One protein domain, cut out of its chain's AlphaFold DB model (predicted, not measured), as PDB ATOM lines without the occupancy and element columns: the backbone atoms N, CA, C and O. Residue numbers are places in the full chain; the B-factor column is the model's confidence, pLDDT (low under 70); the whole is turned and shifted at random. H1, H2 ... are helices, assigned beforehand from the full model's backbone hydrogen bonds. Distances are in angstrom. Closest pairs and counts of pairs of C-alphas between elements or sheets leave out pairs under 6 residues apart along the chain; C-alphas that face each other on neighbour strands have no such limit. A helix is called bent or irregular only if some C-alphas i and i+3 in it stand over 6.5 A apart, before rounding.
ATOM      1  N   THR A  11      93.313 107.553  65.694       40.31
ATOM      2  CA  THR A  11      92.642 106.336  65.219       40.31
ATOM      3  C   THR A  11      93.641 105.243  64.836       40.31
ATOM      4  O   THR A  11      93.408 104.069  65.119       40.31
ATOM      5  N   PHE A  12      94.780 105.634  64.258       44.31
ATOM      6  CA  PHE A  12      95.900 104.735  63.980       44.31
ATOM      7  C   PHE A  12      96.624 104.310  65.250       44.31
ATOM      8  O   PHE A  12      97.135 103.198  65.305       44.31
ATOM      9  N   ASP A  13      96.622 105.155  66.278       51.19
ATOM     10  CA  ASP A  13      97.274 104.877  67.553       51.19
ATOM     11  C   ASP A  13      96.545 103.776  68.344       51.19
ATOM     12  O   ASP A  13      97.164 102.790  68.729       51.19
ATOM     13  N   ARG A  14      95.210 103.831  68.492       53.00
ATOM     14  CA  ARG A  14      94.458 102.755  69.184       53.00
ATOM     15  C   ARG A  14      94.433 101.432  68.423       53.00
ATOM     16  O   ARG A  14      94.548 100.371  69.039       53.00
ATOM     17  N   ILE A  15      94.246 101.482  67.103       53.16
ATOM     18  CA  ILE A  15      94.259 100.284  66.253       53.16
ATOM     19  C   ILE A  15      95.679  99.710  66.222       53.16
ATOM     20  O   ILE A  15      95.854  98.521  66.461       53.16
ATOM     21  N   GLY A  16      96.690 100.562  66.043       54.31
ATOM     22  CA  GLY A  16      98.101 100.195  66.063       54.31
ATOM     23  C   GLY A  16      98.563  99.632  67.406       54.31
ATOM     24  O   GLY A  16      99.300  98.656  67.407       54.31
ATOM     25  N   GLN A  17      98.106 100.168  68.542       60.44
ATOM     26  CA  GLN A  17      98.423  99.644  69.878       60.44
ATOM     27  C   GLN A  17      97.819  98.260  70.121       60.44
ATOM     28  O   GLN A  17      98.543  97.358  70.532       60.44
ATOM     29  N   ARG A  18      96.529  98.064  69.808       60.06
ATOM     30  CA  ARG A  18      95.877  96.749  69.940       60.06
ATOM     31  C   ARG A  18      96.480  95.706  69.009       60.06
ATOM     32  O   ARG A  18      96.641  94.558  69.399       60.06
ATOM     33  N   LEU A  19      96.823  96.094  67.785       57.78
ATOM     34  CA  LEU A  19      97.449  95.188  66.827       57.78
ATOM     35  C   LEU A  19      98.904  94.886  67.173       57.78
ATOM     36  O   LEU A  19      99.325  93.752  66.994       57.78
ATOM     37  N   LEU A  20      99.656  95.856  67.696       60.12
ATOM     38  CA  LEU A  20     100.998  95.603  68.214       60.12
ATOM     39  C   LEU A  20     100.958  94.631  69.383       60.12
ATOM     40  O   LEU A  20     101.717  93.675  69.342       60.12
ATOM     41  N   GLN A  21     100.018  94.806  70.319       62.47
ATOM     42  CA  GLN A  21      99.752  93.822  71.372       62.47
ATOM     43  C   GLN A  21      99.420  92.446  70.787       62.47
ATOM     44  O   GLN A  21     100.067  91.478  71.149       62.47
ATOM     45  N   CYS A  22      98.516  92.341  69.807       59.78
ATOM     46  CA  CYS A  22      98.230  91.056  69.156       59.78
ATOM     47  C   CYS A  22      99.446  90.440  68.437       59.78
ATOM     48  O   CYS A  22      99.549  89.218  68.363       59.78
ATOM     49  N   LEU A  23     100.352  91.252  67.882       59.69
ATOM     50  CA  LEU A  23     101.569  90.774  67.221       59.69
ATOM     51  C   LEU A  23     102.611  90.294  68.243       59.69
ATOM     52  O   LEU A  23     103.196  89.227  68.058       59.69
ATOM     53  N   THR A  24     102.834  91.030  69.331       61.94
ATOM     54  CA  THR A  24     103.726  90.589  70.417       61.94
ATOM     55  C   THR A  24     103.153  89.374  71.150       61.94
ATOM     56  O   THR A  24     103.848  88.367  71.278       61.94
ATOM     57  N   ASP A  25     101.863  89.390  71.496       59.03
ATOM     58  CA  ASP A  25     101.171  88.303  72.207       59.03
ATOM     59  C   ASP A  25     100.992  87.055  71.326       59.03
ATOM     60  O   ASP A  25     101.028  85.923  71.807       59.03
ATOM     61  N   GLY A  26     100.850  87.239  70.008       55.59
ATOM     62  CA  GLY A  26     100.743  86.165  69.016       55.59
ATOM     63  C   GLY A  26     102.057  85.427  68.741       55.59
ATOM     64  O   GLY A  26     102.087  84.504  67.923       55.59
ATOM     65  N   GLY A  27     103.153  85.813  69.402       58.19
ATOM     66  CA  GLY A  27     104.438  85.140  69.274       58.19
ATOM     67  C   GLY A  27     105.113  85.398  67.930       58.19
ATOM     68  O   GLY A  27     105.719  84.492  67.362       58.19
ATOM     69  N   VAL A  28     105.050  86.618  67.404       59.62
ATOM     70  CA  VAL A  28     105.743  87.003  66.160       59.62
ATOM     71  C   VAL A  28     107.271  86.792  66.269       59.62
ATOM     72  O   VAL A  28     107.895  86.282  65.341       59.62
ATOM     73  N   GLY A  29     107.870  86.977  67.454       59.62
ATOM     74  CA  GLY A  29     109.260  86.564  67.737       59.62
ATOM     75  C   GLY A  29     109.493  85.046  67.819       59.62
ATOM     76  O   GLY A  29     110.614  84.562  67.648       59.62
ATOM     77  N   SER A  30     108.430  84.259  68.015       67.19
ATOM     78  CA  SER A  30     108.520  82.808  68.220       67.19
ATOM     79  C   SER A  30     108.944  82.043  66.966       67.19
ATOM     80  O   SER A  30     109.482  80.945  67.097       67.19
ATOM     81  N   ARG A  31     108.743  82.592  65.757       81.56
ATOM     82  CA  ARG A  31     109.175  81.938  64.508       81.56
ATOM     83  C   ARG A  31     110.691  81.926  64.370       81.56
ATOM     84  O   ARG A  31     111.257  80.863  64.131       81.56
ATOM     85  N   SER A  32     111.342  83.069  64.576       86.31
ATOM     86  CA  SER A  32     112.803  83.201  64.486       86.31
ATOM     87  C   SER A  32     113.497  82.354  65.555       86.31
ATOM     88  O   SER A  32     114.435  81.619  65.269       86.31
ATOM     89  N   TRP A  33     112.983  82.366  66.788       88.44
ATOM     90  CA  TRP A  33     113.566  81.576  67.877       88.44
ATOM     91  C   TRP A  33     113.311  80.075  67.735       88.44
ATOM     92  O   TRP A  33     114.163  79.266  68.108       88.44
ATOM     93  N   ARG A  34     112.162  79.677  67.172       88.44
ATOM     94  CA  ARG A  34     111.906  78.279  66.802       88.44
ATOM     95  C   ARG A  34     112.862  77.828  65.704       88.44
ATOM     96  O   ARG A  34     113.457  76.774  65.849       88.44
ATOM     97  N   TRP A  35     113.091  78.663  64.691       90.12
ATOM     98  CA  TRP A  35     114.073  78.386  63.645       90.12
ATOM     99  C   TRP A  35     115.470  78.125  64.218       90.12
ATOM    100  O   TRP A  35     116.088  77.121  63.878       90.12
ATOM    101  N   TYR A  36     115.941  78.969  65.140       92.56
ATOM    102  CA  TYR A  36     117.231  78.756  65.805       92.56
ATOM    103  C   TYR A  36     117.270  77.454  66.605       92.56
ATOM    104  O   TYR A  36     118.236  76.697  66.510       92.56
ATOM    105  N   ARG A  37     116.192  77.146  67.334       91.19
ATOM    106  CA  ARG A  37     116.063  75.903  68.101       91.19
ATOM    107  C   ARG A  37     116.132  74.666  67.210       91.19
ATOM    108  O   ARG A  37     116.845  73.729  67.552       91.19
ATOM    109  N   ASP A  38     115.444  74.690  66.072       93.50
ATOM    110  CA  ASP A  38     115.429  73.595  65.096       93.50
ATOM    111  C   ASP A  38     116.823  73.355  64.479       93.50
ATOM    112  O   ASP A  38     117.108  72.260  64.003       93.50
ATOM    113  N   HIS A  39     117.715  74.351  64.550       92.50
ATOM    114  CA  HIS A  39     119.111  74.286  64.096       92.50
ATOM    115  C   HIS A  39     120.113  74.085  65.245       92.50
ATOM    116  O   HIS A  39     121.311  74.298  65.071       92.50
ATOM    117  N   GLY A  40     119.643  73.679  66.431       93.12
ATOM    118  CA  GLY A  40     120.497  73.343  67.574       93.12
ATOM    119  C   GLY A  40     120.879  74.517  68.481       93.12
ATOM    120  O   GLY A  40     121.666  74.330  69.406       93.12
ATOM    121  N   TYR A  41     120.302  75.705  68.273       91.38
ATOM    122  CA  TYR A  41     120.553  76.899  69.087       91.38
ATOM    123  C   TYR A  41     119.298  77.292  69.877       91.38
ATOM    124  O   TYR A  41     118.461  78.058  69.390       91.38
ATOM    125  N   PRO A  42     119.111  76.768  71.102       88.81
ATOM    126  CA  PRO A  42     117.943  77.091  71.908       88.81
ATOM    127  C   PRO A  42     118.017  78.538  72.413       88.81
ATOM    128  O   PRO A  42     118.745  78.845  73.353       88.81
ATOM    129  N   VAL A  43     117.217  79.414  71.810       87.38
ATOM    130  CA  VAL A  43     117.042  80.808  72.240       87.38
ATOM    131  C   VAL A  43     115.859  80.886  73.205       87.38
ATOM    132  O   VAL A  43     114.743  80.489  72.853       87.38
ATOM    133  N   ARG A  44     116.108  81.347  74.437       84.88
ATOM    134  CA  ARG A  44     115.079  81.557  75.477       84.88
ATOM    135  C   ARG A  44     114.847  83.036  75.765       84.88
ATOM    136  O   ARG A  44     113.778  83.398  76.244       84.88
ATOM    137  N   SER A  45     115.843  83.861  75.479       86.06
ATOM    138  CA  SER A  45     115.840  85.306  75.656       86.06
ATOM    139  C   SER A  45     116.500  85.990  74.459       86.06
ATOM    140  O   SER A  45     117.257  85.364  73.716       86.06
ATOM    141  N   ALA A  46     116.261  87.293  74.294       85.62
ATOM    142  CA  ALA A  46     116.866  88.072  73.216       85.62
ATOM    143  C   ALA A  46     118.411  88.040  73.270       85.62
ATOM    144  O   ALA A  46     119.064  87.934  72.233       85.62
ATOM    145  N   CYS A  47     118.990  88.007  74.475       86.00
ATOM    146  CA  CYS A  47     120.435  87.906  74.697       86.00
ATOM    147  C   CYS A  47     121.041  86.590  74.182       86.00
ATOM    148  O   CYS A  47     122.193  86.564  73.757       86.00
ATOM    149  N   ASP A  48     120.282  85.487  74.168       87.69
ATOM    150  CA  ASP A  48     120.803  84.201  73.683       87.69
ATOM    151  C   ASP A  48     121.117  84.231  72.179       87.69
ATOM    152  O   ASP A  48     121.945  83.454  71.701       87.69
ATOM    153  N   VAL A  49     120.504  85.157  71.431       88.00
ATOM    154  CA  VAL A  49     120.739  85.340  69.991       88.00
ATOM    155  C   VAL A  49     122.182  85.769  69.698       88.00
ATOM    156  O   VAL A  49     122.711  85.469  68.630       88.00
ATOM    157  N   GLU A  50     122.876  86.411  70.639       87.25
ATOM    158  CA  GLU A  50     124.280  86.816  70.469       87.25
ATOM    159  C   GLU A  50     125.234  85.622  70.321       87.25
ATOM    160  O   GLU A  50     126.300  85.740  69.706       87.25
ATOM    161  N   ARG A  51     124.830  84.457  70.845       87.50
ATOM    162  CA  ARG A  51     125.571  83.190  70.757       87.50
ATOM    163  C   ARG A  51     125.294  82.431  69.460       87.50
ATOM    164  O   ARG A  51     125.989  81.461  69.164       87.50
ATOM    165  N   VAL A  52     124.289  82.850  68.692       90.06
ATOM    166  CA  VAL A  52     123.925  82.214  67.427       90.06
ATOM    167  C   VAL A  52     124.951  82.605  66.348       90.06
ATOM    168  O   VAL A  52     125.312  83.783  66.233       90.06
ATOM    169  N   PRO A  53     125.445  81.649  65.537       92.06
ATOM    170  CA  PRO A  53     126.350  81.946  64.436       92.06
ATOM    171  C   PRO A  53     125.754  82.972  63.478       92.06
ATOM    172  O   PRO A  53     124.567  82.938  63.153       92.06
ATOM    173  N   ARG A  54     126.609  83.863  62.968       91.06
ATOM    174  CA  ARG A  54     126.185  84.933  62.054       91.06
ATOM    175  C   ARG A  54     125.498  84.403  60.809       91.06
ATOM    176  O   ARG A  54     124.509  84.977  60.374       91.06
ATOM    177  N   GLU A  55     126.024  83.321  60.256       92.81
ATOM    178  CA  GLU A  55     125.488  82.679  59.058       92.81
ATOM    179  C   GLU A  55     124.034  82.251  59.270       92.81
ATOM    180  O   GLU A  55     123.182  82.552  58.439       92.81
ATOM    181  N   LEU A  56     123.729  81.669  60.434       93.12
ATOM    182  CA  LEU A  56     122.389  81.194  60.760       93.12
ATOM    183  C   LEU A  56     121.397  82.346  61.001       93.12
ATOM    184  O   LEU A  56     120.246  82.272  60.567       93.12
ATOM    185  N   VAL A  57     121.841  83.427  61.653       92.06
ATOM    186  CA  VAL A  57     121.033  84.649  61.829       92.06
ATOM    187  C   VAL A  57     120.716  85.281  60.473       92.06
ATOM    188  O   VAL A  57     119.558  85.567  60.168       92.06
ATOM    189  N   GLU A  58     121.725  85.459  59.620       93.12
ATOM    190  CA  GLU A  58     121.547  86.064  58.298       93.12
ATOM    191  C   GLU A  58     120.703  85.187  57.361       93.12
ATOM    192  O   GLU A  58     119.933  85.719  56.552       93.12
ATOM    193  N   GLU A  59     120.789  83.860  57.477       93.75
ATOM    194  CA  GLU A  59     119.918  82.930  56.759       93.75
ATOM    195  C   GLU A  59     118.460  83.057  57.218       93.75
ATOM    196  O   GLU A  59     117.565  83.216  56.378       93.75
ATOM    197  N   CYS A  60     118.222  83.064  58.536       91.56
ATOM    198  CA  CYS A  60     116.897  83.260  59.125       91.56
ATOM    199  C   CYS A  60     116.261  84.558  58.611       91.56
ATOM    200  O   CYS A  60     115.188  84.548  58.006       91.56
ATOM    201  N   VAL A  61     116.987  85.667  58.737       91.50
ATOM    202  CA  VAL A  61     116.579  86.994  58.261       91.50
ATOM    203  C   VAL A  61     116.303  87.009  56.754       91.50
ATOM    204  O   VAL A  61     115.317  87.591  56.292       91.50
ATOM    205  N   SER A  62     117.146  86.356  55.954       90.81
ATOM    206  CA  SER A  62     116.968  86.299  54.500       90.81
ATOM    207  C   SER A  62     115.747  85.469  54.099       90.81
ATOM    208  O   SER A  62     115.111  85.749  53.077       90.81
ATOM    209  N   ARG A  63     115.386  84.459  54.894       90.06
ATOM    210  CA  ARG A  63     114.136  83.712  54.735       90.06
ATOM    211  C   ARG A  63     112.925  84.562  55.115       90.06
ATOM    212  O   ARG A  63     112.023  84.675  54.289       90.06
ATOM    213  N   LEU A  64     112.949  85.230  56.272       87.88
ATOM    214  CA  LEU A  64     111.881  86.143  56.697       87.88
ATOM    215  C   LEU A  64     111.609  87.204  55.628       87.88
ATOM    216  O   LEU A  64     110.470  87.385  55.207       87.88
ATOM    217  N   ARG A  65     112.658  87.842  55.090       87.31
ATOM    218  CA  ARG A  65     112.511  88.800  53.985       87.31
ATOM    219  C   ARG A  65     111.781  88.195  52.784       87.31
ATOM    220  O   ARG A  65     110.921  88.857  52.213       87.31
ATOM    221  N   ARG A  66     112.128  86.972  52.370       87.62
ATOM    222  CA  ARG A  66     111.479  86.312  51.222       87.62
ATOM    223  C   ARG A  66     110.007  86.028  51.492       87.62
ATOM    224  O   ARG A  66     109.186  86.296  50.619       87.62
ATOM    225  N   ASP A  67     109.684  85.512  52.671       86.06
ATOM    226  CA  ASP A  67     108.314  85.149  53.033       86.06
ATOM    227  C   ASP A  67     107.417  86.395  53.102       86.06
ATOM    228  O   ASP A  67     106.360  86.429  52.472       86.06
ATOM    229  N   TRP A  68     107.896  87.470  53.733       83.50
ATOM    230  CA  TRP A  68     107.181  88.746  53.774       83.50
ATOM    231  C   TRP A  68     107.075  89.422  52.415       83.50
ATOM    232  O   TRP A  68     106.031  89.976  52.096       83.50
ATOM    233  N   ARG A  69     108.104  89.330  51.567       84.12
ATOM    234  CA  ARG A  69     108.033  89.868  50.204       84.12
ATOM    235  C   ARG A  69     106.949  89.170  49.389       84.12
ATOM    236  O   ARG A  69     106.219  89.850  48.682       84.12
ATOM    237  N   ARG A  70     106.795  87.844  49.506       82.50
ATOM    238  CA  ARG A  70     105.683  87.127  48.852       82.50
ATOM    239  C   ARG A  70     104.328  87.605  49.365       82.50
ATOM    240  O   ARG A  70     103.413  87.769  48.567       82.50
ATOM    241  N   TRP A  71     104.215  87.834  50.669       80.25
ATOM    242  CA  TRP A  71     102.979  88.309  51.281       80.25
ATOM    243  C   TRP A  71     102.632  89.743  50.841       80.25
ATOM    244  O   TRP A  71     101.523  89.973  50.379       80.25
ATOM    245  N   ILE A  72     103.603  90.666  50.859       79.00
ATOM    246  CA  ILE A  72     103.461  92.043  50.350       79.00
ATOM    247  C   ILE A  72     103.037  92.032  48.880       79.00
ATOM    248  O   ILE A  72     102.109  92.736  48.501       79.00
ATOM    249  N   TRP A  73     103.676  91.198  48.055       78.56
ATOM    250  CA  TRP A  73     103.269  91.028  46.661       78.56
ATOM    251  C   TRP A  73     101.822  90.543  46.537       78.56
ATOM    252  O   TRP A  73     101.078  91.086  45.726       78.56
ATOM    253  N   GLY A  74     101.417  89.556  47.339       74.94
ATOM    254  CA  GLY A  74     100.047  89.044  47.356       74.94
ATOM    255  C   GLY A  74      99.019  90.114  47.728       74.94
ATOM    256  O   GLY A  74      98.060  90.320  46.989       74.94
ATOM    257  N   GLU A  75      99.254  90.845  48.818       69.88
ATOM    258  CA  GLU A  75      98.378  91.932  49.275       69.88
ATOM    259  C   GLU A  75      98.292  93.081  48.279       69.88
ATOM    260  O   GLU A  75      97.203  93.588  48.008       69.88
ATOM    261  N   SER A  76      99.421  93.485  47.691       68.62
ATOM    262  CA  SER A  76      99.422  94.520  46.662       68.62
ATOM    263  C   SER A  76      98.608  94.072  45.442       68.62
ATOM    264  O   SER A  76      97.834  94.868  44.911       68.62
ATOM    265  N   VAL A  77      98.702  92.798  45.023       71.94
ATOM    266  CA  VAL A  77      97.876  92.243  43.930       71.94
ATOM    267  C   VAL A  77      96.391  92.283  44.293       71.94
ATOM    268  O   VAL A  77      95.586  92.758  43.495       71.94
ATOM    269  N   CYS A  78      96.017  91.855  45.499       69.44
ATOM    270  CA  CYS A  78      94.631  91.908  45.972       69.44
ATOM    271  C   CYS A  78      94.091  93.343  46.063       69.44
ATOM    272  O   CYS A  78      92.971  93.609  45.627       69.44
ATOM    273  N   SER A  79      94.894  94.279  46.568       64.00
ATOM    274  CA  SER A  79      94.533  95.695  46.696       64.00
ATOM    275  C   SER A  79      94.324  96.356  45.335       64.00
ATOM    276  O   SER A  79      93.427  97.181  45.179       64.00
ATOM    277  N   TRP A  80      95.089  95.946  44.324       65.12
ATOM    278  CA  TRP A  80      94.912  96.416  42.953       65.12
ATOM    279  C   TRP A  80      93.552  96.009  42.362       65.12
ATOM    280  O   TRP A  80      92.892  96.828  41.721       65.12
ATOM    281  N   PHE A  81      93.069  94.794  42.653       68.00
ATOM    282  CA  PHE A  81      91.729  94.352  42.237       68.00
ATOM    283  C   PHE A  81      90.587  95.141  42.899       68.00
ATOM    284  O   PHE A  81      89.479  95.173  42.367       68.00
ATOM    285  N   LEU A  82      90.849  95.818  44.021       63.78
ATOM    286  CA  LEU A  82      89.887  96.692  44.702       63.78
ATOM    287  C   LEU A  82      89.857  98.121  44.126       63.78
ATOM    288  O   LEU A  82      89.077  98.960  44.586       63.78
ATOM    289  N   GLY A  83      90.682  98.415  43.116       62.78
ATOM    290  CA  GLY A  83      90.722  99.712  42.447       62.78
ATOM    291  C   GLY A  83      91.206 100.851  43.363       62.78
ATOM    292  O   GLY A  83      91.975 100.622  44.295       62.78
ATOM    293  N   PRO A  84      90.762 102.104  43.138       59.66
ATOM    294  CA  PRO A  84      91.230 103.277  43.890       59.66
ATOM    295  C   PRO A  84      91.006 103.192  45.408       59.66
ATOM    296  O   PRO A  84      91.770 103.769  46.181       59.66
ATOM    297  N   ALA A  85      89.985 102.448  45.847       57.41
ATOM    298  CA  ALA A  85      89.720 102.205  47.263       57.41
ATOM    299  C   ALA A  85      90.828 101.366  47.929       57.41
ATOM    300  O   ALA A  85      91.147 101.585  49.099       57.41
ATOM    301  N   GLY A  86      91.465 100.463  47.174       57.56
ATOM    302  CA  GLY A  86      92.589  99.650  47.635       57.56
ATOM    303  C   GLY A  86      93.835 100.468  47.973       57.56
ATOM    304  O   GLY A  86      94.558 100.102  48.887       57.56
ATOM    305  N   ILE A  87      94.054 101.620  47.332       58.28
ATOM    306  CA  ILE A  87      95.222 102.487  47.586       58.28
ATOM    307  C   ILE A  87      95.075 103.245  48.913       58.28
ATOM    308  O   ILE A  87      96.027 103.373  49.684       58.28
ATOM    309  N   VAL A  88      93.861 103.715  49.216       56.72
ATOM    310  CA  VAL A  88      93.568 104.446  50.463       56.72
ATOM    311  C   VAL A  88      93.683 103.526  51.684       56.72
ATOM    312  O   VAL A  88      94.129 103.956  52.746       56.72
ATOM    313  N   ILE A  89      93.326 102.250  51.525       59.88
ATOM    314  CA  ILE A  89      93.444 101.220  52.569       59.88
ATOM    315  C   ILE A  89      94.863 100.613  52.590       59.88
ATOM    316  O   ILE A  89      95.386 100.283  53.657       59.88
ATOM    317  N   GLY A  90      95.514 100.522  51.428       63.31
ATOM    318  CA  GLY A  90      96.784  99.827  51.212       63.31
ATOM    319  C   GLY A  90      97.991 100.497  51.859       63.31
ATOM    320  O   GLY A  90      98.820  99.805  52.438       63.31
ATOM    321  N   GLY A  91      98.082 101.832  51.863       66.06
ATOM    322  CA  GLY A  91      99.182 102.547  52.534       66.06
ATOM    323  C   GLY A  91      99.264 102.262  54.048       66.06
ATOM    324  O   GLY A  91     100.305 101.815  54.541       66.06
ATOM    325  N   PRO A  92      98.162 102.460  54.795       66.50
ATOM    326  CA  PRO A  92      97.992 102.000  56.174       66.50
ATOM    327  C   PRO A  92      98.357 100.533  56.418       66.50
ATOM    328  O   PRO A  92      99.100 100.225  57.354       66.50
ATOM    329  N   ALA A  93      97.853  99.631  55.572       69.94
ATOM    330  CA  ALA A  93      98.117  98.203  55.678       69.94
ATOM    331  C   ALA A  93      99.604  97.889  55.443       69.94
ATOM    332  O   ALA A  93     100.208  97.152  56.216       69.94
ATOM    333  N   MET A  94     100.238  98.519  54.456       76.38
ATOM    334  CA  MET A  94     101.664  98.363  54.166       76.38
ATOM    335  C   MET A  94     102.536  98.820  55.338       76.38
ATOM    336  O   MET A  94     103.480  98.129  55.721       76.38
ATOM    337  N   ALA A  95     102.216  99.960  55.956       76.12
ATOM    338  CA  ALA A  95     102.932 100.432  57.138       76.12
ATOM    339  C   ALA A  95     102.821  99.434  58.304       76.12
ATOM    340  O   ALA A  95     103.814  99.154  58.976       76.12
ATOM    341  N   PHE A  96     101.633  98.856  58.510       76.38
ATOM    342  CA  PHE A  96     101.402  97.827  59.522       76.38
ATOM    343  C   PHE A  96     102.255  96.573  59.279       76.38
ATOM    344  O   PHE A  96     102.890  96.040  60.188       76.38
ATOM    345  N   VAL A  97     102.326  96.147  58.030       80.88
ATOM    346  CA  VAL A  97     103.052  94.957  57.577       80.88
ATOM    347  C   VAL A  97     104.551  95.137  57.733       80.88
ATOM    348  O   VAL A  97     105.238  94.265  58.258       80.88
ATOM    349  N   LEU A  98     105.054  96.313  57.364       85.06
ATOM    350  CA  LEU A  98     106.444  96.685  57.585       85.06
ATOM    351  C   LEU A  98     106.783  96.777  59.076       85.06
ATOM    352  O   LEU A  98     107.901  96.423  59.454       85.06
ATOM    353  N   MET A  99     105.849  97.207  59.933       84.81
ATOM    354  CA  MET A  99     106.053  97.168  61.383       84.81
ATOM    355  C   MET A  99     106.132  95.735  61.908       84.81
ATOM    356  O   MET A  99     107.080  95.415  62.618       84.81
ATOM    357  N   ALA A 100     105.191  94.870  61.529       83.69
ATOM    358  CA  ALA A 100     105.189  93.467  61.938       83.69
ATOM    359  C   ALA A 100     106.477  92.749  61.503       83.69
ATOM    360  O   ALA A 100     107.141  92.106  62.317       83.69
ATOM    361  N   TRP A 101     106.900  92.956  60.253       88.50
ATOM    362  CA  TRP A 101     108.178  92.456  59.759       88.50
ATOM    363  C   TRP A 101     109.372  93.024  60.542       88.50
ATOM    364  O   TRP A 101     110.283  92.280  60.899       88.50
ATOM    365  N   SER A 102     109.373  94.325  60.853       90.44
ATOM    366  CA  SER A 102     110.456  94.957  61.625       90.44
ATOM    367  C   SER A 102     110.566  94.388  63.044       90.44
ATOM    368  O   SER A 102     111.671  94.283  63.568       90.44
ATOM    369  N   ILE A 103     109.448  93.976  63.643       88.56
ATOM    370  CA  ILE A 103     109.421  93.301  64.946       88.56
ATOM    371  C   ILE A 103     110.008  91.889  64.840       88.56
ATOM    372  O   ILE A 103     110.869  91.535  65.644       88.56
ATOM    373  N   GLU A 104     109.624  91.093  63.831       89.06
ATOM    374  CA  GLU A 104     110.236  89.767  63.594       89.06
ATOM    375  C   GLU A 104     111.747  89.862  63.392       89.06
ATOM    376  O   GLU A 104     112.511  89.045  63.909       89.06
ATOM    377  N   MET A 105     112.171  90.881  62.649       90.88
ATOM    378  CA  MET A 105     113.570  91.195  62.396       90.88
ATOM    379  C   MET A 105     114.317  91.590  63.664       90.88
ATOM    380  O   MET A 105     115.432  91.123  63.882       90.88
ATOM    381  N   GLY A 106     113.691  92.407  64.510       90.31
ATOM    382  CA  GLY A 106     114.192  92.730  65.838       90.31
ATOM    383  C   GLY A 106     114.482  91.480  66.655       90.31
ATOM    384  O   GLY A 106     115.615  91.264  67.083       90.31
ATOM    385  N   TRP A 107     113.487  90.605  66.784       90.75
ATOM    386  CA  TRP A 107     113.639  89.334  67.487       90.75
ATOM    387  C   TRP A 107     114.704  88.423  66.870       90.75
ATOM    388  O   TRP A 107     115.435  87.750  67.601       90.75
ATOM    389  N   ALA A 108     114.812  88.398  65.537       91.56
ATOM    390  CA  ALA A 108     115.826  87.621  64.829       91.56
ATOM    391  C   ALA A 108     117.253  88.108  65.133       91.56
ATOM    392  O   ALA A 108     118.153  87.277  65.216       91.56
ATOM    393  N   TYR A 109     117.447  89.411  65.351       92.44
ATOM    394  CA  TYR A 109     118.720  90.023  65.751       92.44
ATOM    395  C   TYR A 109     118.887  90.179  67.277       92.44
ATOM    396  O   TYR A 109     119.825  90.833  67.740       92.44
ATOM    397  N   GLY A 110     118.005  89.578  68.080       89.31
ATOM    398  CA  GLY A 110     118.122  89.595  69.541       89.31
ATOM    399  C   GLY A 110     117.813  90.945  70.184       89.31
ATOM    400  O   GLY A 110     118.275  91.219  71.286       89.31
ATOM    401  N   GLU A 111     117.057  91.807  69.512       89.12
ATOM    402  CA  GLU A 111     116.451  92.971  70.153       89.12
ATOM    403  C   GLU A 111     115.265  92.533  71.016       89.12
ATOM    404  O   GLU A 111     114.470  91.686  70.603       89.12
ATOM    405  N   ASN A 112     115.110  93.156  72.184       86.50
ATOM    406  CA  ASN A 112     113.909  92.983  72.988       86.50
ATOM    407  C   ASN A 112     112.773  93.838  72.410       86.50
ATOM    408  O   ASN A 112     112.755  95.051  72.602       86.50
ATOM    409  N   MET A 113     111.836  93.215  71.694       85.50
ATOM    410  CA  MET A 113     110.675  93.922  71.133       85.50
ATOM    411  C   MET A 113     109.484  93.988  72.096       85.50
ATOM    412  O   MET A 113     108.454  94.547  71.727       85.50
ATOM    413  N   ASP A 114     109.631  93.476  73.321       83.12
ATOM    414  CA  ASP A 114     108.690  93.749  74.414       83.12
ATOM    415  C   ASP A 114     108.959  95.119  75.063       83.12
ATOM    416  O   ASP A 114     108.145  95.615  75.839       83.12
ATOM    417  N   ASP A 115     110.098  95.744  74.744       83.81
ATOM    418  CA  ASP A 115     110.437  97.086  75.203       83.81
ATOM    419  C   ASP A 115     109.523  98.133  74.524       83.81
ATOM    420  O   ASP A 115     109.574  98.300  73.294       83.81
ATOM    421  N   PRO A 116     108.692  98.867  75.292       81.62
ATOM    422  CA  PRO A 116     107.796  99.876  74.736       81.62
ATOM    423  C   PRO A 116     108.547 100.988  73.993       81.62
ATOM    424  O   PRO A 116     108.029 101.489  72.993       81.62
ATOM    425  N   ASP A 117     109.775 101.324  74.398       85.44
ATOM    426  CA  ASP A 117     110.569 102.363  73.736       85.44
ATOM    427  C   ASP A 117     110.992 101.924  72.327       85.44
ATOM    428  O   ASP A 117     110.999 102.723  71.382       85.44
ATOM    429  N   LYS A 118     111.282 100.628  72.141       85.12
ATOM    430  CA  LYS A 118     111.591 100.045  70.825       85.12
ATOM    431  C   LYS A 118     110.364 100.032  69.922       85.12
ATOM    432  O   LYS A 118     110.468 100.376  68.741       85.12
ATOM    433  N   LEU A 119     109.198  99.693  70.464       83.62
ATOM    434  CA  LEU A 119     107.944  99.729  69.712       83.62
ATOM    435  C   LEU A 119     107.572 101.157  69.302       83.62
ATOM    436  O   LEU A 119     107.202 101.388  68.149       83.62
ATOM    437  N   ASP A 120     107.735 102.133  70.193       82.38
ATOM    438  CA  ASP A 120     107.491 103.542  69.889       82.38
ATOM    439  C   ASP A 120     108.488 104.107  68.872       82.38
ATOM    440  O   ASP A 120     108.106 104.884  67.988       82.38
ATOM    441  N   TYR A 121     109.749 103.676  68.924       86.88
ATOM    442  CA  TYR A 121     110.722 103.967  67.877       86.88
ATOM    443  C   TYR A 121     110.246 103.441  66.514       86.88
ATOM    444  O   TYR A 121     110.192 104.207  65.547       86.88
ATOM    445  N   LEU A 122     109.833 102.170  66.428       85.62
ATOM    446  CA  LEU A 122     109.350 101.571  65.177       85.62
ATOM    447  C   LEU A 122     108.098 102.272  64.642       85.62
ATOM    448  O   LEU A 122     108.043 102.581  63.449       85.62
ATOM    449  N   ARG A 123     107.148 102.613  65.520       80.88
ATOM    450  CA  ARG A 123     105.935 103.380  65.178       80.88
ATOM    451  C   ARG A 123     106.238 104.718  64.523       80.88
ATOM    452  O   ARG A 123     105.484 105.161  63.664       80.88
ATOM    453  N   ARG A 124     107.325 105.377  64.918       81.88
ATOM    454  CA  ARG A 124     107.722 106.673  64.349       81.88
ATOM    455  C   ARG A 124     108.548 106.501  63.082       81.88
ATOM    456  O   ARG A 124     108.357 107.234  62.114       81.88
ATOM    457  N   VAL A 125     109.474 105.546  63.080       84.19
ATOM    458  CA  VAL A 125     110.480 105.408  62.024       84.19
ATOM    459  C   VAL A 125     109.944 104.681  60.799       84.19
ATOM    460  O   VAL A 125     110.215 105.132  59.687       84.19
ATOM    461  N   VAL A 126     109.178 103.600  60.962       83.69
ATOM    462  CA  VAL A 126     108.703 102.792  59.825       83.69
ATOM    463  C   VAL A 126     107.761 103.592  58.916       83.69
ATOM    464  O   VAL A 126     108.059 103.682  57.721       83.69
ATOM    465  N   PRO A 127     106.702 104.261  59.420       78.81
ATOM    466  CA  PRO A 127     105.838 105.078  58.568       78.81
ATOM    467  C   PRO A 127     106.585 106.260  57.948       78.81
ATOM    468  O   PRO A 127     106.408 106.550  56.768       78.81
ATOM    469  N   ALA A 128     107.474 106.914  58.705       78.12
ATOM    470  CA  ALA A 128     108.264 108.026  58.182       78.12
ATOM    471  C   ALA A 128     109.197 107.586  57.041       78.12
ATOM    472  O   ALA A 128     109.275 108.270  56.020       78.12
ATOM    473  N   ARG A 129     109.882 106.441  57.186       83.44
ATOM    474  CA  ARG A 129     110.737 105.867  56.135       83.44
ATOM    475  C   ARG A 129     109.918 105.442  54.920       83.44
ATOM    476  O   ARG A 129     110.366 105.691  53.809       83.44
ATOM    477  N   LEU A 130     108.730 104.869  55.118       81.62
ATOM    478  CA  LEU A 130     107.825 104.511  54.024       81.62
ATOM    479  C   LEU A 130     107.392 105.748  53.228       81.62
ATOM    480  O   LEU A 130     107.523 105.763  52.010       81.62
ATOM    481  N   LEU A 131     106.958 106.810  53.911       76.06
ATOM    482  CA  LEU A 131     106.582 108.070  53.263       76.06
ATOM    483  C   LEU A 131     107.759 108.693  52.503       76.06
ATOM    484  O   LEU A 131     107.597 109.119  51.363       76.06
ATOM    485  N   THR A 132     108.957 108.689  53.097       78.31
ATOM    486  CA  THR A 132     110.170 109.173  52.418       78.31
ATOM    487  C   THR A 132     110.520 108.319  51.197       78.31
ATOM    488  O   THR A 132     110.857 108.868  50.153       78.31
ATOM    489  N   ALA A 133     110.408 106.990  51.289       80.56
ATOM    490  CA  ALA A 133     110.683 106.075  50.179       80.56
ATOM    491  C   ALA A 133     109.666 106.207  49.031       80.56
ATOM    492  O   ALA A 133     110.009 105.972  47.878       80.56
ATOM    493  N   LEU A 134     108.443 106.643  49.336       73.25
ATOM    494  CA  LEU A 134     107.425 107.014  48.350       73.25
ATOM    495  C   LEU A 134     107.632 108.426  47.763       73.25
ATOM    496  O   LEU A 134     106.842 108.858  46.930       73.25
ATOM    497  N   GLY A 135     108.692 109.140  48.165       68.19
ATOM    498  CA  GLY A 135     109.058 110.452  47.628       68.19
ATOM    499  C   GLY A 135     108.476 111.650  48.380       68.19
ATOM    500  O   GLY A 135     108.542 112.768  47.871       68.19
ATOM    501  N   PHE A 136     107.929 111.461  49.587       67.44
ATOM    502  CA  PHE A 136     107.301 112.543  50.347       67.44
ATOM    503  C   PHE A 136     108.231 113.151  51.406       67.44
ATOM    504  O   PHE A 136     108.838 112.420  52.196       67.44
ATOM    505  N   PRO A 137     108.327 114.493  51.483       57.28
ATOM    506  CA  PRO A 137     109.007 115.152  52.589       57.28
ATOM    507  C   PRO A 137     108.257 114.889  53.905       57.28
ATOM    508  O   PRO A 137     107.049 114.674  53.917       57.28
ATOM    509  N   ARG A 138     108.968 114.929  55.042       55.75
ATOM    510  CA  ARG A 138     108.461 114.606  56.399       55.75
ATOM    511  C   ARG A 138     107.319 115.511  56.916       55.75
ATOM    512  O   ARG A 138     106.975 115.436  58.091       55.75
ATOM    513  N   HIS A 139     106.765 116.392  56.087       50.53
ATOM    514  CA  HIS A 139     105.787 117.417  56.453       50.53
ATOM    515  C   HIS A 139     104.449 117.108  55.776       50.53
ATOM    516  O   HIS A 139     104.430 116.670  54.628       50.53
ATOM    517  N   LEU A 140     103.339 117.331  56.489       53.19
ATOM    518  CA  LEU A 140     101.982 117.076  56.001       53.19
ATOM    519  C   LEU A 140     101.749 117.710  54.627       53.19
ATOM    520  O   LEU A 140     101.826 118.926  54.464       53.19
ATOM    521  N   LEU A 141     101.390 116.864  53.673       52.66
ATOM    522  CA  LEU A 141     100.799 117.282  52.420       52.66
ATOM    523  C   LEU A 141      99.325 117.675  52.684       52.66
ATOM    524  O   LEU A 141      98.598 116.867  53.272       52.66
ATOM    525  N   PRO A 142      98.840 118.872  52.298       58.47
ATOM    526  CA  PRO A 142      97.408 119.188  52.272       58.47
ATOM    527  C   PRO A 142      96.560 118.092  51.595       58.47
ATOM    528  O   PRO A 142      97.033 117.375  50.719       58.47
ATOM    529  N   LEU A 143      95.271 117.989  51.956       56.47
ATOM    530  CA  LEU A 143      94.294 117.029  51.392       56.47
ATOM    531  C   LEU A 143      94.299 116.961  49.847       56.47
ATOM    532  O   LEU A 143      94.057 115.909  49.263       56.47
ATOM    533  N   THR A 144      94.621 118.066  49.177       57.44
ATOM    534  CA  THR A 144      94.762 118.152  47.716       57.44
ATOM    535  C   THR A 144      95.948 117.354  47.169       57.44
ATOM    536  O   THR A 144      95.850 116.752  46.102       57.44
ATOM    537  N   GLN A 145      97.050 117.282  47.909       60.25
ATOM    538  CA  GLN A 145      98.224 116.484  47.561       60.25
ATOM    539  C   GLN A 145      98.025 114.991  47.884       60.25
ATOM    540  O   GLN A 145      98.634 114.149  47.233       60.25
ATOM    541  N   TRP A 146      97.101 114.640  48.791       59.38
ATOM    542  CA  TRP A 146      96.623 113.257  48.956       59.38
ATOM    543  C   TRP A 146      95.823 112.762  47.747       59.38
ATOM    544  O   TRP A 146      95.998 111.627  47.309       59.38
ATOM    545  N   ALA A 147      94.979 113.613  47.159       58.06
ATOM    546  CA  ALA A 147      94.294 113.281  45.910       58.06
ATOM    547  C   ALA A 147      95.295 113.112  44.753       58.06
ATOM    548  O   ALA A 147      95.180 112.170  43.970       58.06
ATOM    549  N   GLN A 148      96.322 113.967  44.690       58.62
ATOM    550  CA  GLN A 148      97.432 113.804  43.746       58.62
ATOM    551  C   GLN A 148      98.236 112.528  44.015       58.62
ATOM    552  O   GLN A 148      98.633 111.882  43.057       58.62
ATOM    553  N   PHE A 149      98.436 112.119  45.270       60.69
ATOM    554  CA  PHE A 149      99.078 110.851  45.633       60.69
ATOM    555  C   PHE A 149      98.298 109.645  45.115       60.69
ATOM    556  O   PHE A 149      98.872 108.814  44.417       60.69
ATOM    557  N   VAL A 150      96.989 109.579  45.382       60.50
ATOM    558  CA  VAL A 150      96.143 108.493  44.865       60.50
ATOM    559  C   VAL A 150      96.169 108.502  43.339       60.50
ATOM    560  O   VAL A 150      96.383 107.460  42.732       60.50
ATOM    561  N   ALA A 151      96.055 109.675  42.708       59.81
ATOM    562  CA  ALA A 151      96.156 109.798  41.257       59.81
ATOM    563  C   ALA A 151      97.531 109.357  40.720       59.81
ATOM    564  O   ALA A 151      97.585 108.678  39.701       59.81
ATOM    565  N   THR A 152      98.626 109.688  41.409       59.81
ATOM    566  CA  THR A 152     100.003 109.354  41.008       59.81
ATOM    567  C   THR A 152     100.291 107.868  41.186       59.81
ATOM    568  O   THR A 152     100.885 107.273  40.296       59.81
ATOM    569  N   ILE A 153      99.819 107.234  42.266       59.59
ATOM    570  CA  ILE A 153      99.911 105.777  42.445       59.59
ATOM    571  C   ILE A 153      99.075 105.051  41.389       59.59
ATOM    572  O   ILE A 153      99.558 104.097  40.782       59.59
ATOM    573  N   VAL A 154      97.859 105.530  41.108       60.50
ATOM    574  CA  VAL A 154      97.033 104.990  40.017       60.50
ATOM    575  C   VAL A 154      97.756 105.121  38.667       60.50
ATOM    576  O   VAL A 154      97.728 104.184  37.875       60.50
ATOM    577  N   LEU A 155      98.432 106.248  38.415       59.41
ATOM    578  CA  LEU A 155      99.180 106.517  37.179       59.41
ATOM    579  C   LEU A 155     100.492 105.729  37.058       59.41
ATOM    580  O   LEU A 155     100.861 105.345  35.952       59.41
ATOM    581  N   TRP A 156     101.210 105.503  38.159       58.34
ATOM    582  CA  TRP A 156     102.472 104.752  38.169       58.34
ATOM    583  C   TRP A 156     102.267 103.235  38.108       58.34
ATOM    584  O   TRP A 156     103.191 102.510  37.741       58.34
ATOM    585  N   GLY A 157     101.065 102.751  38.422       57.69
ATOM    586  CA  GLY A 157     100.748 101.330  38.405       57.69
ATOM    587  C   GLY A 157     101.425 100.549  39.535       57.69
ATOM    588  O   GLY A 157     101.803 101.087  40.575       57.69
ATOM    589  N   PHE A 158     101.543  99.237  39.338       58.62
ATOM    590  CA  PHE A 158     102.100  98.309  40.320       58.62
ATOM    591  C   PHE A 158     103.625  98.457  40.428       58.62
ATOM    592  O   PHE A 158     104.313  98.433  39.412       58.62
ATOM    593  N   GLY A 159     104.177  98.542  41.644       65.75
ATOM    594  CA  GLY A 159     105.635  98.493  41.846       65.75
ATOM    595  C   GLY A 159     106.247  99.558  42.759       65.75
ATOM    596  O   GLY A 159     107.118  99.187  43.546       65.75
ATOM    597  N   PRO A 160     105.810 100.833  42.748       73.69
ATOM    598  CA  PRO A 160     106.379 101.858  43.627       73.69
ATOM    599  C   PRO A 160     106.206 101.534  45.114       73.69
ATOM    600  O   PRO A 160     107.138 101.710  45.893       73.69
ATOM    601  N   GLU A 161     105.052 100.985  45.501       74.31
ATOM    602  CA  GLU A 161     104.777 100.556  46.879       74.31
ATOM    603  C   GLU A 161     105.689  99.404  47.317       74.31
ATOM    604  O   GLU A 161     106.262  99.435  48.404       74.31
ATOM    605  N   VAL A 162     105.879  98.411  46.445       78.38
ATOM    606  CA  VAL A 162     106.754  97.261  46.711       78.38
ATOM    607  C   VAL A 162     108.216  97.699  46.763       78.38
ATOM    608  O   VAL A 162     108.967  97.234  47.616       78.38
ATOM    609  N   HIS A 163     108.623  98.619  45.887       82.69
ATOM    610  CA  HIS A 163     109.959  99.199  45.910       82.69
ATOM    611  C   HIS A 163     110.201  99.991  47.198       82.69
ATOM    612  O   HIS A 163     111.222  99.793  47.854       82.69
ATOM    613  N   ALA A 164     109.246 100.831  47.606       83.56
ATOM    614  CA  ALA A 164     109.325 101.575  48.856       83.56
ATOM    615  C   ALA A 164     109.395 100.634  50.069       83.56
ATOM    616  O   ALA A 164     110.228 100.834  50.953       83.56
ATOM    617  N   ALA A 165     108.595  99.564  50.081       85.38
ATOM    618  CA  ALA A 165     108.679  98.515  51.089       85.38
ATOM    619  C   ALA A 165     110.067  97.847  51.103       85.38
ATOM    620  O   ALA A 165     110.672  97.734  52.167       85.38
ATOM    621  N   ASP A 166     110.619  97.482  49.940       87.88
ATOM    622  CA  ASP A 166     111.967  96.909  49.814       87.88
ATOM    623  C   ASP A 166     113.051  97.866  50.364       87.88
ATOM    624  O   ASP A 166     113.972  97.417  51.054       87.88
ATOM    625  N   VAL A 167     112.930  99.179  50.122       88.81
ATOM    626  CA  VAL A 167     113.833 100.215  50.661       88.81
ATOM    627  C   VAL A 167     113.739 100.293  52.186       88.81
ATOM    628  O   VAL A 167     114.768 100.281  52.866       88.81
ATOM    629  N   VAL A 168     112.523 100.329  52.742       88.50
ATOM    630  CA  VAL A 168     112.312 100.354  54.199       88.50
ATOM    631  C   VAL A 168     112.864  99.083  54.841       88.50
ATOM    632  O   VAL A 168     113.609  99.171  55.819       88.50
ATOM    633  N   MET A 169     112.566  97.913  54.271       90.50
ATOM    634  CA  MET A 169     113.062  96.629  54.764       90.50
ATOM    635  C   MET A 169     114.593  96.579  54.747       90.50
ATOM    636  O   MET A 169     115.214  96.184  55.733       90.50
ATOM    637  N   ALA A 170     115.231  97.025  53.662       91.81
ATOM    638  CA  ALA A 170     116.687  97.090  53.589       91.81
ATOM    639  C   ALA A 170     117.268  98.015  54.670       91.81
ATOM    640  O   ALA A 170     118.188  97.618  55.386       91.81
ATOM    641  N   ALA A 171     116.697  99.210  54.844       91.06
ATOM    642  CA  ALA A 171     117.160 100.177  55.834       91.06
ATOM    643  C   ALA A 171     117.006  99.667  57.278       91.06
ATOM    644  O   ALA A 171     117.878  99.891  58.115       91.06
ATOM    645  N   MET A 172     115.903  98.986  57.589       92.19
ATOM    646  CA  MET A 172     115.667  98.401  58.912       92.19
ATOM    647  C   MET A 172     116.579  97.197  59.179       92.19
ATOM    648  O   MET A 172     117.120  97.080  60.274       92.19
ATOM    649  N   ARG A 173     116.818  96.333  58.182       92.69
ATOM    650  CA  ARG A 173     117.776  95.222  58.314       92.69
ATOM    651  C   ARG A 173     119.181  95.730  58.616       92.69
ATOM    652  O   ARG A 173     119.832  95.186  59.500       92.69
ATOM    653  N   THR A 174     119.642  96.743  57.886       93.25
ATOM    654  CA  THR A 174     120.969  97.334  58.102       93.25
ATOM    655  C   THR A 174     121.100  97.888  59.518       93.25
ATOM    656  O   THR A 174     122.099  97.618  60.177       93.25
ATOM    657  N   GLU A 175     120.075  98.590  60.006       92.75
ATOM    658  CA  GLU A 175     120.040  99.130  61.368       92.75
ATOM    659  C   GLU A 175     120.138  98.021  62.426       92.75
ATOM    660  O   GLU A 175     121.031  98.045  63.268       92.75
ATOM    661  N   PHE A 176     119.271  97.007  62.359       92.12
ATOM    662  CA  PHE A 176     119.278  95.921  63.343       92.12
ATOM    663  C   PHE A 176     120.557  95.093  63.302       92.12
ATOM    664  O   PHE A 176     121.100  94.742  64.349       92.12
ATOM    665  N   ARG A 177     121.083  94.823  62.102       93.56
ATOM    666  CA  ARG A 177     122.369  94.144  61.943       93.56
ATOM    667  C   ARG A 177     123.490  94.936  62.600       93.56
ATOM    668  O   ARG A 177     124.308  94.345  63.295       93.56
ATOM    669  N   HIS A 178     123.523  96.251  62.397       92.94
ATOM    670  CA  HIS A 178     124.533  97.113  62.997       92.94
ATOM    671  C   HIS A 178     124.453  97.098  64.529       92.94
ATOM    672  O   HIS A 178     125.467  96.889  65.192       92.94
ATOM    673  N   GLN A 179     123.249  97.235  65.096       90.62
ATOM    674  CA  GLN A 179     123.035  97.183  66.547       90.62
ATOM    675  C   GLN A 179     123.448  95.827  67.143       90.62
ATOM    676  O   GLN A 179     124.100  95.775  68.186       90.62
ATOM    677  N   TRP A 180     123.129  94.728  66.459       90.44
ATOM    678  CA  TRP A 180     123.533  93.386  66.867       90.44
ATOM    679  C   TRP A 180     125.049  93.161  66.766       90.44
ATOM    680  O   TRP A 180     125.642  92.577  67.672       90.44
ATOM    681  N   GLU A 181     125.700  93.655  65.709       90.06
ATOM    682  CA  GLU A 181     127.161  93.589  65.566       90.06
ATOM    683  C   GLU A 181     127.870  94.372  66.682       90.06
ATOM    684  O   GLU A 181     128.842  93.867  67.242       90.06
ATOM    685  N   ILE A 182     127.354  95.544  67.075       88.75
ATOM    686  CA  ILE A 182     127.880  96.310  68.217       88.75
ATOM    687  C   ILE A 182     127.781  95.496  69.511       88.75
ATOM    688  O   ILE A 182     128.790  95.334  70.198       88.75
ATOM    689  N   ARG A 183     126.600  94.942  69.825       87.94
ATOM    690  CA  ARG A 183     126.390  94.144  71.047       87.94
ATOM    691  C   ARG A 183     127.280  92.907  71.113       87.94
ATOM    692  O   ARG A 183     127.816  92.585  72.163       87.94
ATOM    693  N   ARG A 184     127.497  92.234  69.980       80.69
ATOM    694  CA  ARG A 184     128.373  91.053  69.934       80.69
ATOM    695  C   ARG A 184     129.845  91.370  70.170       80.69
ATOM    696  O   ARG A 184     130.569  90.499  70.645       80.69
ATOM    697  N   VAL A 185     130.302  92.561  69.790       80.88
ATOM    698  CA  VAL A 185     131.708  92.977  69.937       80.88
ATOM    699  C   VAL A 185     131.966  93.612  71.304       80.88
ATOM    700  O   VAL A 185     133.059  93.464  71.845       80.88
TER     701      VAL A 185
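AT A GLANCE: This is residues 11 to 185 of the 191 residues of an uncharacterized protein of Sulfobacillus acidophilus (UniProt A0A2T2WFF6). Three long helices, H4, H5 and H8, run nearly along one another as a bundle that makes the long axis, with H5 nearest the middle. H6 packs slantwise on H5 and H8, H1 lies along another side of H5, H7 crosses one end of the bundle, and the short H2 and H3 sit at the other end. The printed part has 175 residues with eight named helices, H1 to H8 in order along the chain, and no named strand: the class is all helix. The whole is compact, with a radius of gyration of the C-alphas of 17.1 A, yet elongated, spanning 53 by 28 by 28 A.

HOW THE PARTS SIT: Start at H1, residues 11 to 25: it only just touches the hub, H5, residues 84 to 108, with 3 pairs of C-alphas within 8 A, the closest Leu 23 and Ala 100 at 6.9 A. Next, H2, residues 30 to 38, touches H5, its closest C-alphas being Ser 32 and Ala 108 at 5.4 A. H3, residues 46 to 51, only just touches H8, residues 160 to 185, with 3 pairs within 8 A, the closest C-alphas Glu 50 and Arg 184 at 5.9 A. H4, residues 54 to 81, and H5 form a helical hairpin at a shallow tilt of 11 degrees, opposite ways, closest at the C-alphas of Ser 79 and Gly 86, 4.5 A. H5 and H8 touch at a shallow tilt of 15 degrees, the same way, closest at the C-alphas of Gly 106 and Phe 176, 6.5 A. H6, residues 116 to 133, touches H8 at a steep tilt of 41 degrees, opposite ways, closest at the C-alphas of Ala 133 and Ala 164, 4.9 A. H7, residues 143 to 156, is about perpendicular to H5 at 83 degrees and touches it with residues 150 to 154 alone, closest at the C-alphas of Ile 87 and Val 150, 6.7 A. Among the pairs that stay apart are H1 and H4, and H4 and H7. Every O i to N i+4 pair is within hydrogen-bond range in H1, H2, H4, H7 and H8; the counts are 19 of 21 in H5, 12 of 14 in H6 and 0 of 2 in H3, where 3 of 3 O i to N i+3 pairs are.

IN THESE COORDINATES: Find C-alpha 11 at (92.642, 106.336, 65.219); from there H1 runs 21.1 A to residue 25. After H2, residues 30 to 38, and H3, residues 46 to 51, look for C-alpha 54 at (126.185, 84.933, 62.054), where H4 sets out for residue 81, 40.8 A away. H5, residues 84 to 108, measures 35.9 A and has a kink of 36 degrees near residue 91; it is neither bent nor irregular, but only just: C-alphas 88 and 91 are 6.3 A apart. H6, residues 116 to 133, measures 25.5 A, and H7, residues 143 to 156, 19.8 A. H8 runs 37.6 A from residue 160 to C-alpha 185 at (131.708, 92.977, 69.937).

THE WHOLE: The two C-alphas farthest apart are those of Gly 40 and Thr 144, 55.4 A. The printed part has no cut, and none of its links is long. The mean pLDDT of the printed part is 76.7; look for values under 70 in residues 11 to 30, 75 to 76, 78 to 93 and 135 to 159.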